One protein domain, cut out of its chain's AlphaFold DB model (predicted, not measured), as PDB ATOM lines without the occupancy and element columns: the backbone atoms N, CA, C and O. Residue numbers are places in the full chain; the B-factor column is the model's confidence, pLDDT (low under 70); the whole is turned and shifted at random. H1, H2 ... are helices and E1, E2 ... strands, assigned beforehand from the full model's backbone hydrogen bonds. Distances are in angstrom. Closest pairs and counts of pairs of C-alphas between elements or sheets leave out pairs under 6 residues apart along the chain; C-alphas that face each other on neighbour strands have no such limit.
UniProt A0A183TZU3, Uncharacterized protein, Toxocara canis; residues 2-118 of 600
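What this domain is: This is residues 2 to 118 of the 600 residues of an uncharacterized protein of Toxocara canis (UniProt A0A183TZU3). This model has little regular structure: a strongly twisted sheet, E3-E4-E5-E6, makes the body, and the small hairpin of E1 and E2 sits far from it, beyond an outstretched link. Of 117 printed residues, 38 are in named elements, mostly strand, in the order E1 E2 E3 E4 H1 E5 E6. Both sheets are antiparallel; the whole is extended, radius of gyration of the C-alphas 22.9 A, spanning 79 by 26 by 20 A.

How they stand to each other: Start at E1, residues 2 to 5, in a hairpin with E2, residues 10 to 13; N 2 and O 13 are 2.8 A apart. E3, residues 47 to 53, forms a hairpin with E4, residues 67 to 72; N 48 to O 71 is 2.8 A. E5, residues 88 to 95, neighbours E4, N 70 to O 89 2.8 A, and forms a hairpin with E6, residues 100 to 104, N 92 to O 103 2.9 A. H1, residues 81 to 84, only grazes this sheet and is too short for an O i to N i+4 pair.

Where its parts are: Find C-alpha 2 at (74.696, 139.694, 135.937), where E1 begins. E5 runs 22.7 A from C-alpha 88; E6 ends at C-alpha 104 (85.259, 95.304, 133.306).

The domain as a whole: The printed part has no cut; E2 to E3 and E3 to E4 are long links. Look for pLDDT under 70 at residues 2 to 12, 14 to 16, 20 to 32 and 58 to 59.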
ATOM      1  N   ILE A   2      75.394 138.731 135.064       62.62
ATOM      2  CA  ILE A   2      74.696 139.694 135.937       62.62
ATOM      3  C   ILE A   2      73.557 140.339 135.130       62.62
ATOM      4  O   ILE A   2      73.778 140.764 134.000       62.62
ATOM      5  N   CYS A   3      72.341 140.398 135.681       54.78
ATOM      6  CA  CYS A   3      71.204 141.058 135.030       54.78
ATOM      7  C   CYS A   3      71.335 142.581 135.179       54.78
ATOM      8  O   CYS A   3      71.490 143.073 136.297       54.78
ATOM      9  N   HIS A   4      71.306 143.319 134.068       59.31
ATOM     10  CA  HIS A   4      71.531 144.765 134.051       59.31
ATOM     11  C   HIS A   4      70.440 145.455 133.220       59.31
ATOM     12  O   HIS A   4      70.166 145.035 132.101       59.31
ATOM     13  N   GLY A   5      69.827 146.518 133.755       51.25
ATOM     14  CA  GLY A   5      68.799 147.297 133.057       51.25
ATOM     15  C   GLY A   5      68.992 148.797 133.268       51.25
ATOM     16  O   GLY A   5      68.790 149.303 134.374       51.25
ATOM     17  N   LYS A   6      69.407 149.516 132.218       46.22
ATOM     18  CA  LYS A   6      69.379 150.988 132.165       46.22
ATOM     19  C   LYS A   6      69.331 151.454 130.700       46.22
ATOM     20  O   LYS A   6      70.325 151.333 129.993       46.22
ATOM     21  N   GLY A   7      68.195 152.012 130.276       58.84
ATOM     22  CA  GLY A   7      67.924 152.411 128.882       58.84
ATOM     23  C   GLY A   7      67.368 151.270 128.014       58.84
ATOM     24  O   GLY A   7      67.033 150.216 128.547       58.84
ATOM     25  N   ASP A   8      67.285 151.473 126.694       55.03
ATOM     26  CA  ASP A   8      66.658 150.562 125.704       55.03
ATOM     27  C   ASP A   8      67.402 149.221 125.465       55.03
ATOM     28  O   ASP A   8      67.220 148.573 124.436       55.03
ATOM     29  N   LEU A   9      68.236 148.767 126.406       54.19
ATOM     30  CA  LEU A   9      68.969 147.498 126.344       54.19
ATOM     31  C   LEU A   9      68.665 146.660 127.597       54.19
ATOM     32  O   LEU A   9      69.154 146.956 128.687       54.19
ATOM     33  N   ASN A  10      67.856 145.608 127.429       59.59
ATOM     34  CA  ASN A  10      67.598 144.576 128.437       59.59
ATOM     35  C   ASN A  10      68.378 143.307 128.059       59.59
ATOM     36  O   ASN A  10      68.087 142.719 127.021       59.59
ATOM     37  N   GLY A  11      69.320 142.863 128.899       67.19
ATOM     38  CA  GLY A  11      70.137 141.675 128.624       67.19
ATOM     39  C   GLY A  11      70.991 141.210 129.811       67.19
ATOM     40  O   GLY A  11      71.045 141.848 130.867       67.19
ATOM     41  N   TYR A  12      71.656 140.065 129.645       66.00
ATOM     42  CA  TYR A  12      72.601 139.518 130.621       66.00
ATOM     43  C   TYR A  12      74.026 139.985 130.293       66.00
ATOM     44  O   TYR A  12      74.486 139.849 129.162       66.00
ATOM     45  N   TYR A  13      74.731 140.517 131.294       72.75
ATOM     46  CA  TYR A  13      76.125 140.947 131.175       72.75
ATOM     47  C   TYR A  13      77.081 139.841 131.633       72.75
ATOM     48  O   TYR A  13      76.922 139.288 132.732       72.75
ATOM     49  N   ASP A  14      78.088 139.531 130.816       69.81
ATOM     50  CA  ASP A  14      79.210 138.675 131.206       69.81
ATOM     51  C   ASP A  14      80.424 139.533 131.623       69.81
ATOM     52  O   ASP A  14      81.065 140.148 130.768       69.81
ATOM     53  N   PRO A  15      80.786 139.568 132.925       62.34
ATOM     54  CA  PRO A  15      81.902 140.374 133.422       62.34
ATOM     55  C   PRO A  15      83.269 139.958 132.866       62.34
ATOM     56  O   PRO A  15      84.204 140.753 132.902       62.34
ATOM     57  N   SER A  16      83.386 138.721 132.377       66.06
ATOM     58  CA  SER A  16      84.633 138.121 131.889       66.06
ATOM     59  C   SER A  16      84.980 138.587 130.474       66.06
ATOM     60  O   SER A  16      86.147 138.789 130.152       66.06
ATOM     61  N   THR A  17      83.958 138.765 129.632       70.38
ATOM     62  CA  THR A  17      84.080 139.112 128.205       70.38
ATOM     63  C   THR A  17      83.613 140.537 127.889       70.38
ATOM     64  O   THR A  17      83.751 140.990 126.757       70.38
ATOM     65  N   GLN A  18      83.087 141.255 128.890       73.12
ATOM     66  CA  GLN A  18      82.528 142.612 128.797       73.12
ATOM     67  C   GLN A  18      81.375 142.761 127.787       73.12
ATOM     68  O   GLN A  18      81.107 143.860 127.300       73.12
ATOM     69  N   ASN A  19      80.667 141.671 127.480       70.81
ATOM     70  CA  ASN A  19      79.602 141.674 126.481       70.81
ATOM     71  C   ASN A  19      78.213 141.892 127.114       70.81
ATOM     72  O   ASN A  19      77.847 141.221 128.083       70.81
ATOM     73  N   TYR A  20      77.435 142.817 126.541       63.78
ATOM     74  CA  TYR A  20      76.096 143.235 126.985       63.78
ATOM     75  C   TYR A  20      74.991 142.657 126.090       63.78
ATOM     76  O   TYR A  20      74.085 143.362 125.670       63.78
ATOM     77  N   ASP A  21      75.098 141.368 125.780       65.25
ATOM     78  CA  ASP A  21      73.991 140.518 125.320       65.25
ATOM     79  C   ASP A  21      74.435 139.043 125.382       65.25
ATOM     80  O   ASP A  21      74.309 138.258 124.436       65.25
ATOM     81  N   ALA A  22      75.104 138.684 126.483       58.44
ATOM     82  CA  ALA A  22      75.797 137.414 126.600       58.44
ATOM     83  C   ALA A  22      74.784 136.259 126.644       58.44
ATOM     84  O   ALA A  22      73.914 136.180 127.514       58.44
ATOM     85  N   LYS A  23      74.898 135.347 125.677       62.12
ATOM     86  CA  LYS A  23      74.153 134.086 125.658       62.12
ATOM     87  C   LYS A  23      74.965 133.051 126.426       62.12
ATOM     88  O   LYS A  23      76.185 133.020 126.305       62.12
ATOM     89  N   VAL A  24      74.299 132.198 127.207       56.47
ATOM     90  CA  VAL A  24      74.960 131.030 127.807       56.47
ATOM     91  C   VAL A  24      75.485 130.174 126.659       56.47
ATOM     92  O   VAL A  24      74.695 129.607 125.903       56.47
ATOM     93  N   GLU A  25      76.803 130.116 126.497       55.84
ATOM     94  CA  GLU A  25      77.406 129.207 125.533       55.84
ATOM     95  C   GLU A  25      77.176 127.772 126.007       55.84
ATOM     96  O   GLU A  25      77.476 127.405 127.148       55.84
ATOM     97  N   ALA A  26      76.590 126.953 125.136       52.69
ATOM     98  CA  ALA A  26      76.446 125.535 125.401       52.69
ATOM     99  C   ALA A  26      77.838 124.892 125.389       52.69
ATOM    100  O   ALA A  26      78.591 125.046 124.427       52.69
ATOM    101  N   CYS A  27      78.168 124.146 126.442       49.78
ATOM    102  CA  CYS A  27      79.376 123.331 126.456       49.78
ATOM    103  C   CYS A  27      79.304 122.313 125.311       49.78
ATOM    104  O   CYS A  27      78.405 121.470 125.280       49.78
ATOM    105  N   VAL A  28      80.252 122.382 124.375       49.41
ATOM    106  CA  VAL A  28      80.368 121.412 123.285       49.41
ATOM    107  C   VAL A  28      81.380 120.350 123.701       49.41
ATOM    108  O   VAL A  28      82.571 120.627 123.831       49.41
ATOM    109  N   ARG A  29      80.914 119.117 123.920       51.12
ATOM    110  CA  ARG A  29      81.804 117.958 124.040       51.12
ATOM    111  C   ARG A  29      82.445 117.719 122.668       51.12
ATOM    112  O   ARG A  29      81.741 117.393 121.719       51.12
ATOM    113  N   GLY A  30      83.762 117.913 122.562       56.81
ATOM    114  CA  GLY A  30      84.496 117.863 121.287       56.81
ATOM    115  C   GLY A  30      84.588 116.475 120.640       56.81
ATOM    116  O   GLY A  30      84.778 116.379 119.432       56.81
ATOM    117  N   GLU A  31      84.398 115.399 121.408       60.94
ATOM    118  CA  GLU A  31      84.351 114.035 120.883       60.94
ATOM    119  C   GLU A  31      82.982 113.393 121.102       60.94
ATOM    120  O   GLU A  31      82.434 113.431 122.205       60.94
ATOM    121  N   THR A  32      82.455 112.728 120.069       68.94
ATOM    122  CA  THR A  32      81.241 111.912 120.192       68.94
ATOM    123  C   THR A  32      81.419 110.896 121.340       68.94
ATOM    124  O   THR A  32      82.445 110.206 121.361       68.94
ATOM    125  N   PRO A  33      80.481 110.809 122.305       76.94
ATOM    126  CA  PRO A  33      80.519 109.809 123.370       76.94
ATOM    127  C   PRO A  33      80.524 108.383 122.814       76.94
ATOM    128  O   PRO A  33      79.831 108.097 121.838       76.94
ATOM    129  N   GLY A  34      81.288 107.490 123.438       84.31
ATOM    130  CA  GLY A  34      81.382 106.085 123.049       84.31
ATOM    131  C   GLY A  34      82.791 105.520 123.193       84.31
ATOM    132  O   GLY A  34      83.786 106.246 123.159       84.31
ATOM    133  N   CYS A  35      82.868 104.209 123.370       89.00
ATOM    134  CA  CYS A  35      84.123 103.502 123.588       89.00
ATOM    135  C   CYS A  35      84.773 103.096 122.263       89.00
ATOM    136  O   CYS A  35      84.139 103.142 121.201       89.00
ATOM    137  N   THR A  36      86.037 102.667 122.330       88.50
ATOM    138  CA  THR A  36      86.774 102.119 121.185       88.50
ATOM    139  C   THR A  36      85.934 101.072 120.460       88.50
ATOM    140  O   THR A  36      85.355 100.190 121.102       88.50
ATOM    141  N   LYS A  37      85.857 101.186 119.129       86.88
ATOM    142  CA  LYS A  37      85.026 100.328 118.283       86.88
ATOM    143  C   LYS A  37      85.395  98.856 118.445       86.88
ATOM    144  O   LYS A  37      86.555  98.487 118.302       86.88
ATOM    145  N   ILE A  38      84.374  98.029 118.649       87.06
ATOM    146  CA  ILE A  38      84.453  96.566 118.603       87.06
ATOM    147  C   ILE A  38      83.284  96.072 117.754       87.06
ATOM    148  O   ILE A  38      82.178  96.616 117.835       87.06
ATOM    149  N   SER A  39      83.518  95.058 116.927       84.12
ATOM    150  CA  SER A  39      82.459  94.319 116.242       84.12
ATOM    151  C   SER A  39      82.759  92.829 116.233       84.12
ATOM    152  O   SER A  39      83.904  92.417 116.398       84.12
ATOM    153  N   MET A  40      81.729  92.030 115.956       84.81
ATOM    154  CA  MET A  40      81.868  90.590 115.726       84.81
ATOM    155  C   MET A  40      82.895  90.258 114.629       84.81
ATOM    156  O   MET A  40      83.570  89.242 114.711       84.81
ATOM    157  N   GLN A  41      83.028  91.113 113.607       84.25
ATOM    158  CA  GLN A  41      83.931  90.914 112.465       84.25
ATOM    159  C   GLN A  41      85.328  91.523 112.659       84.25
ATOM    160  O   GLN A  41      86.204  91.297 111.831       84.25
ATOM    161  N   SER A  42      85.535  92.332 113.699       85.06
ATOM    162  CA  SER A  42      86.814  92.994 113.979       85.06
ATOM    163  C   SER A  42      87.067  93.043 115.490       85.06
ATOM    164  O   SER A  42      87.001  94.123 116.091       85.06
ATOM    165  N   PRO A  43      87.303  91.882 116.124       89.19
ATOM    166  CA  PRO A  43      87.655  91.803 117.534       89.19
ATOM    167  C   PRO A  43      89.099  92.290 117.792       89.19
ATOM    168  O   PRO A  43      89.894  92.399 116.855       89.19
ATOM    169  N   PRO A  44      89.464  92.587 119.054       90.38
ATOM    170  CA  PRO A  44      90.858  92.801 119.450       90.38
ATOM    171  C   PRO A  44      91.779  91.625 119.052       90.38
ATOM    172  O   PRO A  44      91.294  90.497 118.923       90.38
ATOM    173  N   PRO A  45      93.100  91.844 118.887       91.94
ATOM    174  CA  PRO A  45      94.031  90.814 118.417       91.94
ATOM    175  C   PRO A  45      93.950  89.511 119.221       91.94
ATOM    176  O   PRO A  45      94.006  89.544 120.449       91.94
ATOM    177  N   HIS A  46      93.858  88.371 118.529       92.81
ATOM    178  CA  HIS A  46      93.797  87.028 119.128       92.81
ATOM    179  C   HIS A  46      92.598  86.789 120.059       92.81
ATOM    180  O   HIS A  46      92.610  85.871 120.885       92.81
ATOM    181  N   THR A  47      91.550  87.608 119.935       93.31
ATOM    182  CA  THR A  47      90.297  87.461 120.678       93.31
ATOM    183  C   THR A  47      89.129  87.255 119.724       93.31
ATOM    184  O   THR A  47      89.161  87.677 118.574       93.31
ATOM    185  N   LYS A  48      88.062  86.635 120.219       93.31
ATOM    186  CA  LYS A  48      86.769  86.530 119.552       93.31
ATOM    187  C   LYS A  48      85.683  87.120 120.436       93.31
ATOM    188  O   LYS A  48      85.690  86.953 121.658       93.31
ATOM    189  N   VAL A  49      84.728  87.792 119.803       93.38
ATOM    190  CA  VAL A  49      83.534  88.300 120.476       93.38
ATOM    191  C   VAL A  49      82.510  87.172 120.528       93.38
ATOM    192  O   VAL A  49      82.106  86.652 119.491       93.38
ATOM    193  N   LEU A  50      82.110  86.770 121.733       92.69
ATOM    194  CA  LEU A  50      81.088  85.736 121.926       92.69
ATOM    195  C   LEU A  50      79.680  86.325 121.933       92.69
ATOM    196  O   LEU A  50      78.735  85.693 121.472       92.69
ATOM    197  N   GLU A  51      79.539  87.534 122.474       93.19
ATOM    198  CA  GLU A  51      78.250  88.194 122.629       93.19
ATOM    199  C   GLU A  51      78.408  89.716 122.567       93.19
ATOM    200  O   GLU A  51      79.372  90.270 123.100       93.19
ATOM    201  N   MET A  52      77.440  90.383 121.931       92.31
ATOM    202  CA  MET A  52      77.260  91.835 121.960       92.31
ATOM    203  C   MET A  52      75.789  92.143 122.241       92.31
ATOM    204  O   MET A  52      74.917  91.645 121.529       92.31
ATOM    205  N   LYS A  53      75.507  92.963 123.253       91.12
ATOM    206  CA  LYS A  53      74.148  93.374 123.642       91.12
ATOM    207  C   LYS A  53      74.051  94.889 123.712       91.12
ATOM    208  O   LYS A  53      74.954  95.537 124.230       91.12
ATOM    209  N   ASP A  54      72.952  95.428 123.185       87.19
ATOM    210  CA  ASP A  54      72.651  96.867 123.179       87.19
ATOM    211  C   ASP A  54      73.740  97.718 122.502       87.19
ATOM    212  O   ASP A  54      73.994  98.873 122.841       87.19
ATOM    213  N   CYS A  55      74.400  97.125 121.508       86.94
ATOM    214  CA  CYS A  55      75.509  97.735 120.794       86.94
ATOM    215  C   CYS A  55      75.031  98.320 119.466       86.94
ATOM    216  O   CYS A  55      74.719  97.588 118.528       86.94
ATOM    217  N   SER A  56      75.030  99.647 119.363       82.06
ATOM    218  CA  SER A  56      74.964 100.361 118.089       82.06
ATOM    219  C   SER A  56      76.310 101.024 117.799       82.06
ATOM    220  O   SER A  56      77.085 101.340 118.707       82.06
ATOM    221  N   GLN A  57      76.628 101.180 116.515       74.75
ATOM    222  CA  GLN A  57      77.848 101.846 116.073       74.75
ATOM    223  C   GLN A  57      77.481 103.168 115.411       74.75
ATOM    224  O   GLN A  57      76.697 103.195 114.464       74.75
ATOM    225  N   ALA A  58      78.077 104.256 115.888       66.06
ATOM    226  CA  ALA A  58      77.940 105.581 115.299       66.06
ATOM    227  C   ALA A  58      79.311 106.262 115.281       66.06
ATOM    228  O   ALA A  58      80.062 106.175 116.252       66.06
ATOM    229  N   ASN A  59      79.660 106.910 114.165       69.06
ATOM    230  CA  ASN A  59      80.894 107.697 114.011       69.06
ATOM    231  C   ASN A  59      82.185 106.964 114.430       69.06
ATOM    232  O   ASN A  59      83.100 107.566 114.981       69.06
ATOM    233  N   GLY A  60      82.263 105.648 114.197       74.50
ATOM    234  CA  GLY A  60      83.450 104.857 114.534       74.50
ATOM    235  C   GLY A  60      83.648 104.582 116.029       74.50
ATOM    236  O   GLY A  60      84.730 104.140 116.401       74.50
ATOM    237  N   LYS A  61      82.627 104.796 116.872       83.44
ATOM    238  CA  LYS A  61      82.616 104.443 118.299       83.44
ATOM    239  C   LYS A  61      81.484 103.463 118.621       83.44
ATOM    240  O   LYS A  61      80.483 103.384 117.903       83.44
ATOM    241  N   THR A  62      81.663 102.703 119.696       87.75
ATOM    242  CA  THR A  62      80.640 101.809 120.250       87.75
ATOM    243  C   THR A  62      79.777 102.570 121.257       87.75
ATOM    244  O   THR A  62      80.315 103.267 122.118       87.75
ATOM    245  N   ALA A  63      78.450 102.442 121.151       88.62
ATOM    246  CA  ALA A  63      77.504 103.157 122.006       88.62
ATOM    247  C   ALA A  63      77.674 102.847 123.505       88.62
ATOM    248  O   ALA A  63      78.007 101.726 123.898       88.62
ATOM    249  N   ILE A  64      77.404 103.850 124.344       89.06
ATOM    250  CA  ILE A  64      77.371 103.715 125.808       89.06
ATOM    251  C   ILE A  64      76.262 102.732 126.197       89.06
ATOM    252  O   ILE A  64      75.181 102.750 125.614       89.06
ATOM    253  N   GLY A  65      76.532 101.878 127.182       88.62
ATOM    254  CA  GLY A  65      75.643 100.796 127.606       88.62
ATOM    255  C   GLY A  65      75.841  99.490 126.832       88.62
ATOM    256  O   GLY A  65      75.378  98.455 127.299       88.62
ATOM    257  N   CYS A  66      76.583  99.505 125.716       92.00
ATOM    258  CA  CYS A  66      76.938  98.283 124.995       92.00
ATOM    259  C   CYS A  66      77.716  97.328 125.903       92.00
ATOM    260  O   CYS A  66      78.717  97.711 126.519       92.00
ATOM    261  N   MET A  67      77.267  96.077 125.937       93.56
ATOM    262  CA  MET A  67      77.914  94.984 126.650       93.56
ATOM    263  C   MET A  67      78.570  94.033 125.656       93.56
ATOM    264  O   MET A  67      77.943  93.627 124.677       93.56
ATOM    265  N   VAL A  68      79.820  93.661 125.922       93.94
ATOM    266  CA  VAL A  68      80.618  92.776 125.068       93.94
ATOM    267  C   VAL A  68      81.263  91.689 125.913       93.94
ATOM    268  O   VAL A  68      81.893  91.980 126.927       93.94
ATOM    269  N   THR A  69      81.162  90.443 125.459       94.69
ATOM    270  CA  THR A  69      81.877  89.309 126.055       94.69
ATOM    271  C   THR A  69      82.985  88.861 125.113       94.69
ATOM    272  O   THR A  69      82.712  88.435 123.988       94.69
ATOM    273  N   LEU A  70      84.231  88.946 125.576       94.25
ATOM    274  CA  LEU A  70      85.430  88.544 124.846       94.25
ATOM    275  C   LEU A  70      85.979  87.217 125.377       94.25
ATOM    276  O   LEU A  70      85.968  86.957 126.581       94.25
ATOM    277  N   ALA A  71      86.513  86.410 124.466       93.38
ATOM    278  CA  ALA A  71      87.306  85.221 124.756       93.38
ATOM    279  C   ALA A  71      88.545  85.202 123.858       93.38
ATOM    280  O   ALA A  71      88.551  85.842 122.811       93.38
ATOM    281  N   CYS A  72      89.575  84.439 124.214       93.19
ATOM    282  CA  CYS A  72      90.676  84.194 123.283       93.19
ATOM    283  C   CYS A  72      90.209  83.357 122.074       93.19
ATOM    284  O   CYS A  72      89.304  82.521 122.192       93.19
ATOM    285  N   GLU A  73      90.816  83.598 120.910       92.06
ATOM    286  CA  GLU A  73      90.668  82.746 119.723       92.06
ATOM    287  C   GLU A  73      91.155  81.315 120.001       92.06
ATOM    288  O   GLU A  73      91.872  81.053 120.971       92.06
ATOM    289  N   ASP A  74      90.756  80.364 119.156       87.25
ATOM    290  CA  ASP A  74      91.223  78.985 119.296       87.25
ATOM    291  C   ASP A  74      92.748  78.930 119.086       87.25
ATOM    292  O   ASP A  74      93.289  79.589 118.201       87.25
ATOM    293  N   GLY A  75      93.453  78.192 119.947       87.75
ATOM    294  CA  GLY A  75      94.921  78.208 119.993       87.75
ATOM    295  C   GLY A  75      95.523  79.367 120.800       87.75
ATOM    296  O   GLY A  75      96.745  79.462 120.913       87.75
ATOM    297  N   TYR A  76      94.709  80.234 121.406       92.44
ATOM    298  CA  TYR A  76      95.188  81.297 122.287       92.44
ATOM    299  C   TYR A  76      94.574  81.205 123.687       92.44
ATOM    300  O   TYR A  76      93.463  80.715 123.891       92.44
ATOM    301  N   VAL A  77      95.318  81.691 124.678       92.81
ATOM    302  CA  VAL A  77      94.984  81.604 126.098       92.81
ATOM    303  C   VAL A  77      95.427  82.865 126.836       92.81
ATOM    304  O   VAL A  77      96.469  83.443 126.534       92.81
ATOM    305  N   THR A  78      94.643  83.316 127.814       92.12
ATOM    306  CA  THR A  78      95.035  84.435 128.683       92.12
ATOM    307  C   THR A  78      95.703  83.930 129.955       92.12
ATOM    308  O   THR A  78      95.322  82.886 130.479       92.12
ATOM    309  N   ARG A  79      96.659  84.702 130.474       88.00
ATOM    310  CA  ARG A  79      97.291  84.492 131.786       88.00
ATOM    311  C   ARG A  79      96.909  85.557 132.811       88.00
ATOM    312  O   ARG A  79      97.499  85.609 133.881       88.00
ATOM    313  N   GLN A  80      95.980  86.444 132.468       88.75
ATOM    314  CA  GLN A  80      95.531  87.485 133.383       88.75
ATOM    315  C   GLN A  80      94.656  86.845 134.464       88.75
ATOM    316  O   GLN A  80      93.572  86.351 134.152       88.75
ATOM    317  N   ASP A  81      95.113  86.861 135.719       82.62
ATOM    318  CA  ASP A  81      94.469  86.175 136.854       82.62
ATOM    319  C   ASP A  81      92.970  86.490 136.996       82.62
ATOM    320  O   ASP A  81      92.174  85.620 137.342       82.62
ATOM    321  N   SER A  82      92.555  87.715 136.657       84.06
ATOM    322  CA  SER A  82      91.151  88.153 136.667       84.06
ATOM    323  C   SER A  82      90.239  87.356 135.723       84.06
ATOM    324  O   SER A  82      89.020  87.336 135.910       84.06
ATOM    325  N   TYR A  83      90.818  86.701 134.712       86.62
ATOM    326  CA  TYR A  83      90.105  86.058 133.612       86.62
ATOM    327  C   TYR A  83      90.425  84.577 133.451       86.62
ATOM    328  O   TYR A  83      89.665  83.893 132.773       86.62
ATOM    329  N   THR A  84      91.474  84.044 134.079       82.75
ATOM    330  CA  THR A  84      91.820  82.612 133.995       82.75
ATOM    331  C   THR A  84      90.683  81.725 134.506       82.75
ATOM    332  O   THR A  84      90.307  80.760 133.851       82.75
ATOM    333  N   ALA A  85      90.008  82.099 135.595       82.31
ATOM    334  CA  ALA A  85      88.910  81.301 136.150       82.31
ATOM    335  C   ALA A  85      87.742  81.057 135.168       82.31
ATOM    336  O   ALA A  85      87.126  79.996 135.208       82.31
ATOM    337  N   SER A  86      87.434  82.007 134.277       83.25
ATOM    338  CA  SER A  86      86.350  81.862 133.287       83.25
ATOM    339  C   SER A  86      86.825  81.700 131.847       83.25
ATOM    340  O   SER A  86      86.056  81.238 131.014       83.25
ATOM    341  N   GLY A  87      88.051  82.111 131.530       85.62
ATOM    342  CA  GLY A  87      88.536  82.304 130.160       85.62
ATOM    343  C   GLY A  87      87.846  83.445 129.400       85.62
ATOM    344  O   GLY A  87      87.996  83.536 128.185       85.62
ATOM    345  N   LEU A  88      87.077  84.285 130.101       91.94
ATOM    346  CA  LEU A  88      86.191  85.303 129.531       91.94
ATOM    347  C   LEU A  88      86.401  86.651 130.212       91.94
ATOM    348  O   LEU A  88      86.532  86.693 131.440       91.94
ATOM    349  N   GLN A  89      86.318  87.721 129.425       93.62
ATOM    350  CA  GLN A  89      86.223  89.099 129.897       93.62
ATOM    351  C   GLN A  89      84.867  89.682 129.480       93.62
ATOM    352  O   GLN A  89      84.504  89.652 128.307       93.62
ATOM    353  N   GLU A  90      84.126  90.223 130.443       94.25
ATOM    354  CA  GLU A  90      82.855  90.908 130.203       94.25
ATOM    355  C   GLU A  90      83.069  92.412 130.355       94.25
ATOM    356  O   GLU A  90      83.474  92.876 131.421       94.25
ATOM    357  N   LEU A  91      82.792  93.173 129.302       94.69
ATOM    358  CA  LEU A  91      83.004  94.612 129.238       94.69
ATOM    359  C   LEU A  91      81.679  95.349 129.060       94.69
ATOM    360  O   LEU A  91      80.799  94.903 128.325       94.69
ATOM    361  N   VAL A  92      81.563  96.518 129.687       94.81
ATOM    362  CA  VAL A  92      80.490  97.484 129.444       94.81
ATOM    363  C   VAL A  92      81.089  98.825 129.038       94.81
ATOM    364  O   VAL A  92      82.043  99.303 129.655       94.81
ATOM    365  N   CYS A  93      80.549  99.438 127.986       93.00
ATOM    366  CA  CYS A  93      80.941 100.787 127.605       93.00
ATOM    367  C   CYS A  93      80.254 101.796 128.528       93.00
ATOM    368  O   CYS A  93      79.032 101.938 128.488       93.00
ATOM    369  N   ALA A  94      81.026 102.496 129.359       91.56
ATOM    370  CA  ALA A  94      80.509 103.455 130.331       91.56
ATOM    371  C   ALA A  94      81.062 104.860 130.072       91.56
ATOM    372  O   ALA A  94      82.159 105.019 129.539       91.56
ATOM    373  N   ASP A  95      80.305 105.874 130.481       86.75
ATOM    374  CA  ASP A  95      80.685 107.284 130.400       86.75
ATOM    375  C   ASP A  95      80.557 107.917 131.784       86.75
ATOM    376  O   ASP A  95      79.525 107.766 132.436       86.75
ATOM    377  N   ASP A  96      81.615 108.579 132.248       83.88
ATOM    378  CA  ASP A  96      81.656 109.240 133.558       83.88
ATOM    379  C   ASP A  96      81.406 110.758 133.479       83.88
ATOM    380  O   ASP A  96      81.575 111.472 134.467       83.88
ATOM    381  N   GLY A  97      80.987 111.260 132.313       77.88
ATOM    382  CA  GLY A  97      80.792 112.681 132.033       77.88
ATOM    383  C   GLY A  97      82.061 113.399 131.567       77.88
ATOM    384  O   GLY A  97      81.955 114.508 131.041       77.88
ATOM    385  N   ILE A  98      83.238 112.775 131.705       78.50
ATOM    386  CA  ILE A  98      84.533 113.307 131.260       78.50
ATOM    387  C   ILE A  98      85.062 112.483 130.080       78.50
ATOM    388  O   ILE A  98      85.468 113.049 129.065       78.50
ATOM    389  N   GLN A  99      85.018 111.151 130.172       84.50
ATOM    390  CA  GLN A  99      85.471 110.234 129.127       84.50
ATOM    391  C   GLN A  99      84.612 108.963 129.053       84.50
ATOM    392  O   GLN A  99      84.068 108.481 130.047       84.50
ATOM    393  N   SER A 100      84.518 108.382 127.854       89.81
ATOM    394  CA  SER A 100      83.922 107.056 127.666       89.81
ATOM    395  C   SER A 100      85.025 105.999 127.667       89.81
ATOM    396  O   SER A 100      86.013 106.142 126.948       89.81
ATOM    397  N   SER A 101      84.863 104.930 128.442       91.81
ATOM    398  CA  SER A 101      85.853 103.852 128.539       91.81
ATOM    399  C   SER A 101      85.194 102.487 128.714       91.81
ATOM    400  O   SER A 101      84.079 102.365 129.230       91.81
ATOM    401  N   TRP A 102      85.896 101.446 128.266       93.81
ATOM    402  CA  TRP A 102      85.510 100.072 128.550       93.81
ATOM    403  C   TRP A 102      85.787  99.767 130.021       93.81
ATOM    404  O   TRP A 102      86.907  99.948 130.505       93.81
ATOM    405  N   ARG A 103      84.755  99.318 130.734       93.44
ATOM    406  CA  ARG A 103      84.863  98.872 132.121       93.44
ATOM    407  C   ARG A 103      84.617  97.382 132.210       93.44
ATOM    408  O   ARG A 103      83.673  96.869 131.613       93.44
ATOM    409  N   ASP A 104      85.457  96.705 132.976       91.81
ATOM    410  CA  ASP A 104      85.259  95.304 133.306       91.81
ATOM    411  C   ASP A 104      84.038  95.155 134.212       91.81
ATOM    412  O   ASP A 104      83.928  95.806 135.248       91.81
ATOM    413  N   ARG A 105      83.097  94.301 133.823       90.38
ATOM    414  CA  ARG A 105      81.807  94.178 134.503       90.38
ATOM    415  C   ARG A 105      81.925  93.583 135.906       90.38
ATOM    416  O   ARG A 105      81.078  93.864 136.750       90.38
ATOM    417  N   ARG A 106      82.946  92.758 136.168       85.31
ATOM    418  CA  ARG A 106      83.128  92.079 137.462       85.31
ATOM    419  C   ARG A 106      83.784  92.987 138.490       85.31
ATOM    420  O   ARG A 106      83.397  92.975 139.651       85.31
ATOM    421  N   SER A 107      84.773  93.763 138.061       87.75
ATOM    422  CA  SER A 107      85.566  94.648 138.926       87.75
ATOM    423  C   SER A 107      85.118  96.113 138.887       87.75
ATOM    424  O   SER A 107      85.492  96.892 139.762       87.75
ATOM    425  N   ASN A 108      84.310  96.495 137.894       87.12
ATOM    426  CA  ASN A 108      83.862  97.862 137.604       87.12
ATOM    427  C   ASN A 108      85.004  98.882 137.372       87.12
ATOM    428  O   ASN A 108      84.791 100.101 137.368       87.12
ATOM    429  N   SER A 109      86.232  98.405 137.157       89.62
ATOM    430  CA  SER A 109      87.384  99.237 136.815       89.62
ATOM    431  C   SER A 109      87.484  99.443 135.307       89.62
ATOM    432  O   SER A 109      87.068  98.589 134.524       89.62
ATOM    433  N   VAL A 110      88.074 100.568 134.897       89.44
ATOM    434  CA  VAL A 110      88.519 100.751 133.508       89.44
ATOM    435  C   VAL A 110      89.481  99.616 133.173       89.44
ATOM    436  O   VAL A 110      90.409  99.360 133.940       89.44
ATOM    437  N   ALA A 111      89.229  98.917 132.073       88.31
ATOM    438  CA  ALA A 111      89.982  97.731 131.697       88.31
ATOM    439  C   ALA A 111      90.416  97.803 130.236       88.31
ATOM    440  O   ALA A 111      89.654  98.209 129.357       88.31
ATOM    441  N   GLU A 112      91.649  97.374 129.988       90.06
ATOM    442  CA  GLU A 112      92.105  97.048 128.643       90.06
ATOM    443  C   GLU A 112      91.512  95.711 128.188       90.06
ATOM    444  O   GLU A 112      91.003  94.924 128.993       90.06
ATOM    445  N   PHE A 113      91.582  95.439 126.887       91.75
ATOM    446  CA  PHE A 113      91.137  94.161 126.347       91.75
ATOM    447  C   PHE A 113      91.995  93.006 126.863       91.75
ATOM    448  O   PHE A 113      93.205  93.139 127.059       91.75
ATOM    449  N   ILE A 114      91.340  91.864 127.062       92.06
ATOM    450  CA  ILE A 114      91.963  90.605 127.448       92.06
ATOM    451  C   ILE A 114      93.164  90.298 126.546       92.06
ATOM    452  O   ILE A 114      93.069  90.312 125.319       92.06
ATOM    453  N   GLN A 115      94.309  90.024 127.165       92.38
ATOM    454  CA  GLN A 115      95.540  89.691 126.459       92.38
ATOM    455  C   GLN A 115      95.622  88.180 126.266       92.38
ATOM    456  O   GLN A 115      95.614  87.417 127.238       92.38
ATOM    457  N   CYS A 116      95.723  87.758 125.009       93.50
ATOM    458  CA  CYS A 116      95.751  86.360 124.607       93.50
ATOM    459  C   CYS A 116      97.121  86.000 124.015       93.50
ATOM    460  O   CYS A 116      97.643  86.695 123.147       93.50
ATOM    461  N   GLN A 117      97.709  84.916 124.513       92.75
ATOM    462  CA  GLN A 117      99.008  84.380 124.109       92.75
ATOM    463  C   GLN A 117      98.831  83.007 123.447       92.75
ATOM    464  O   GLN A 117      97.890  82.298 123.798       92.75
ATOM    465  N   PRO A 118      99.714  82.601 122.520       93.81
ATOM    466  CA  PRO A 118      99.665  81.272 121.918       93.81
ATOM    467  C   PRO A 118      99.706  80.154 122.972       93.81
ATOM    468  O   PRO A 118     100.497  80.206 123.913       93.81
TER     469      PRO A 118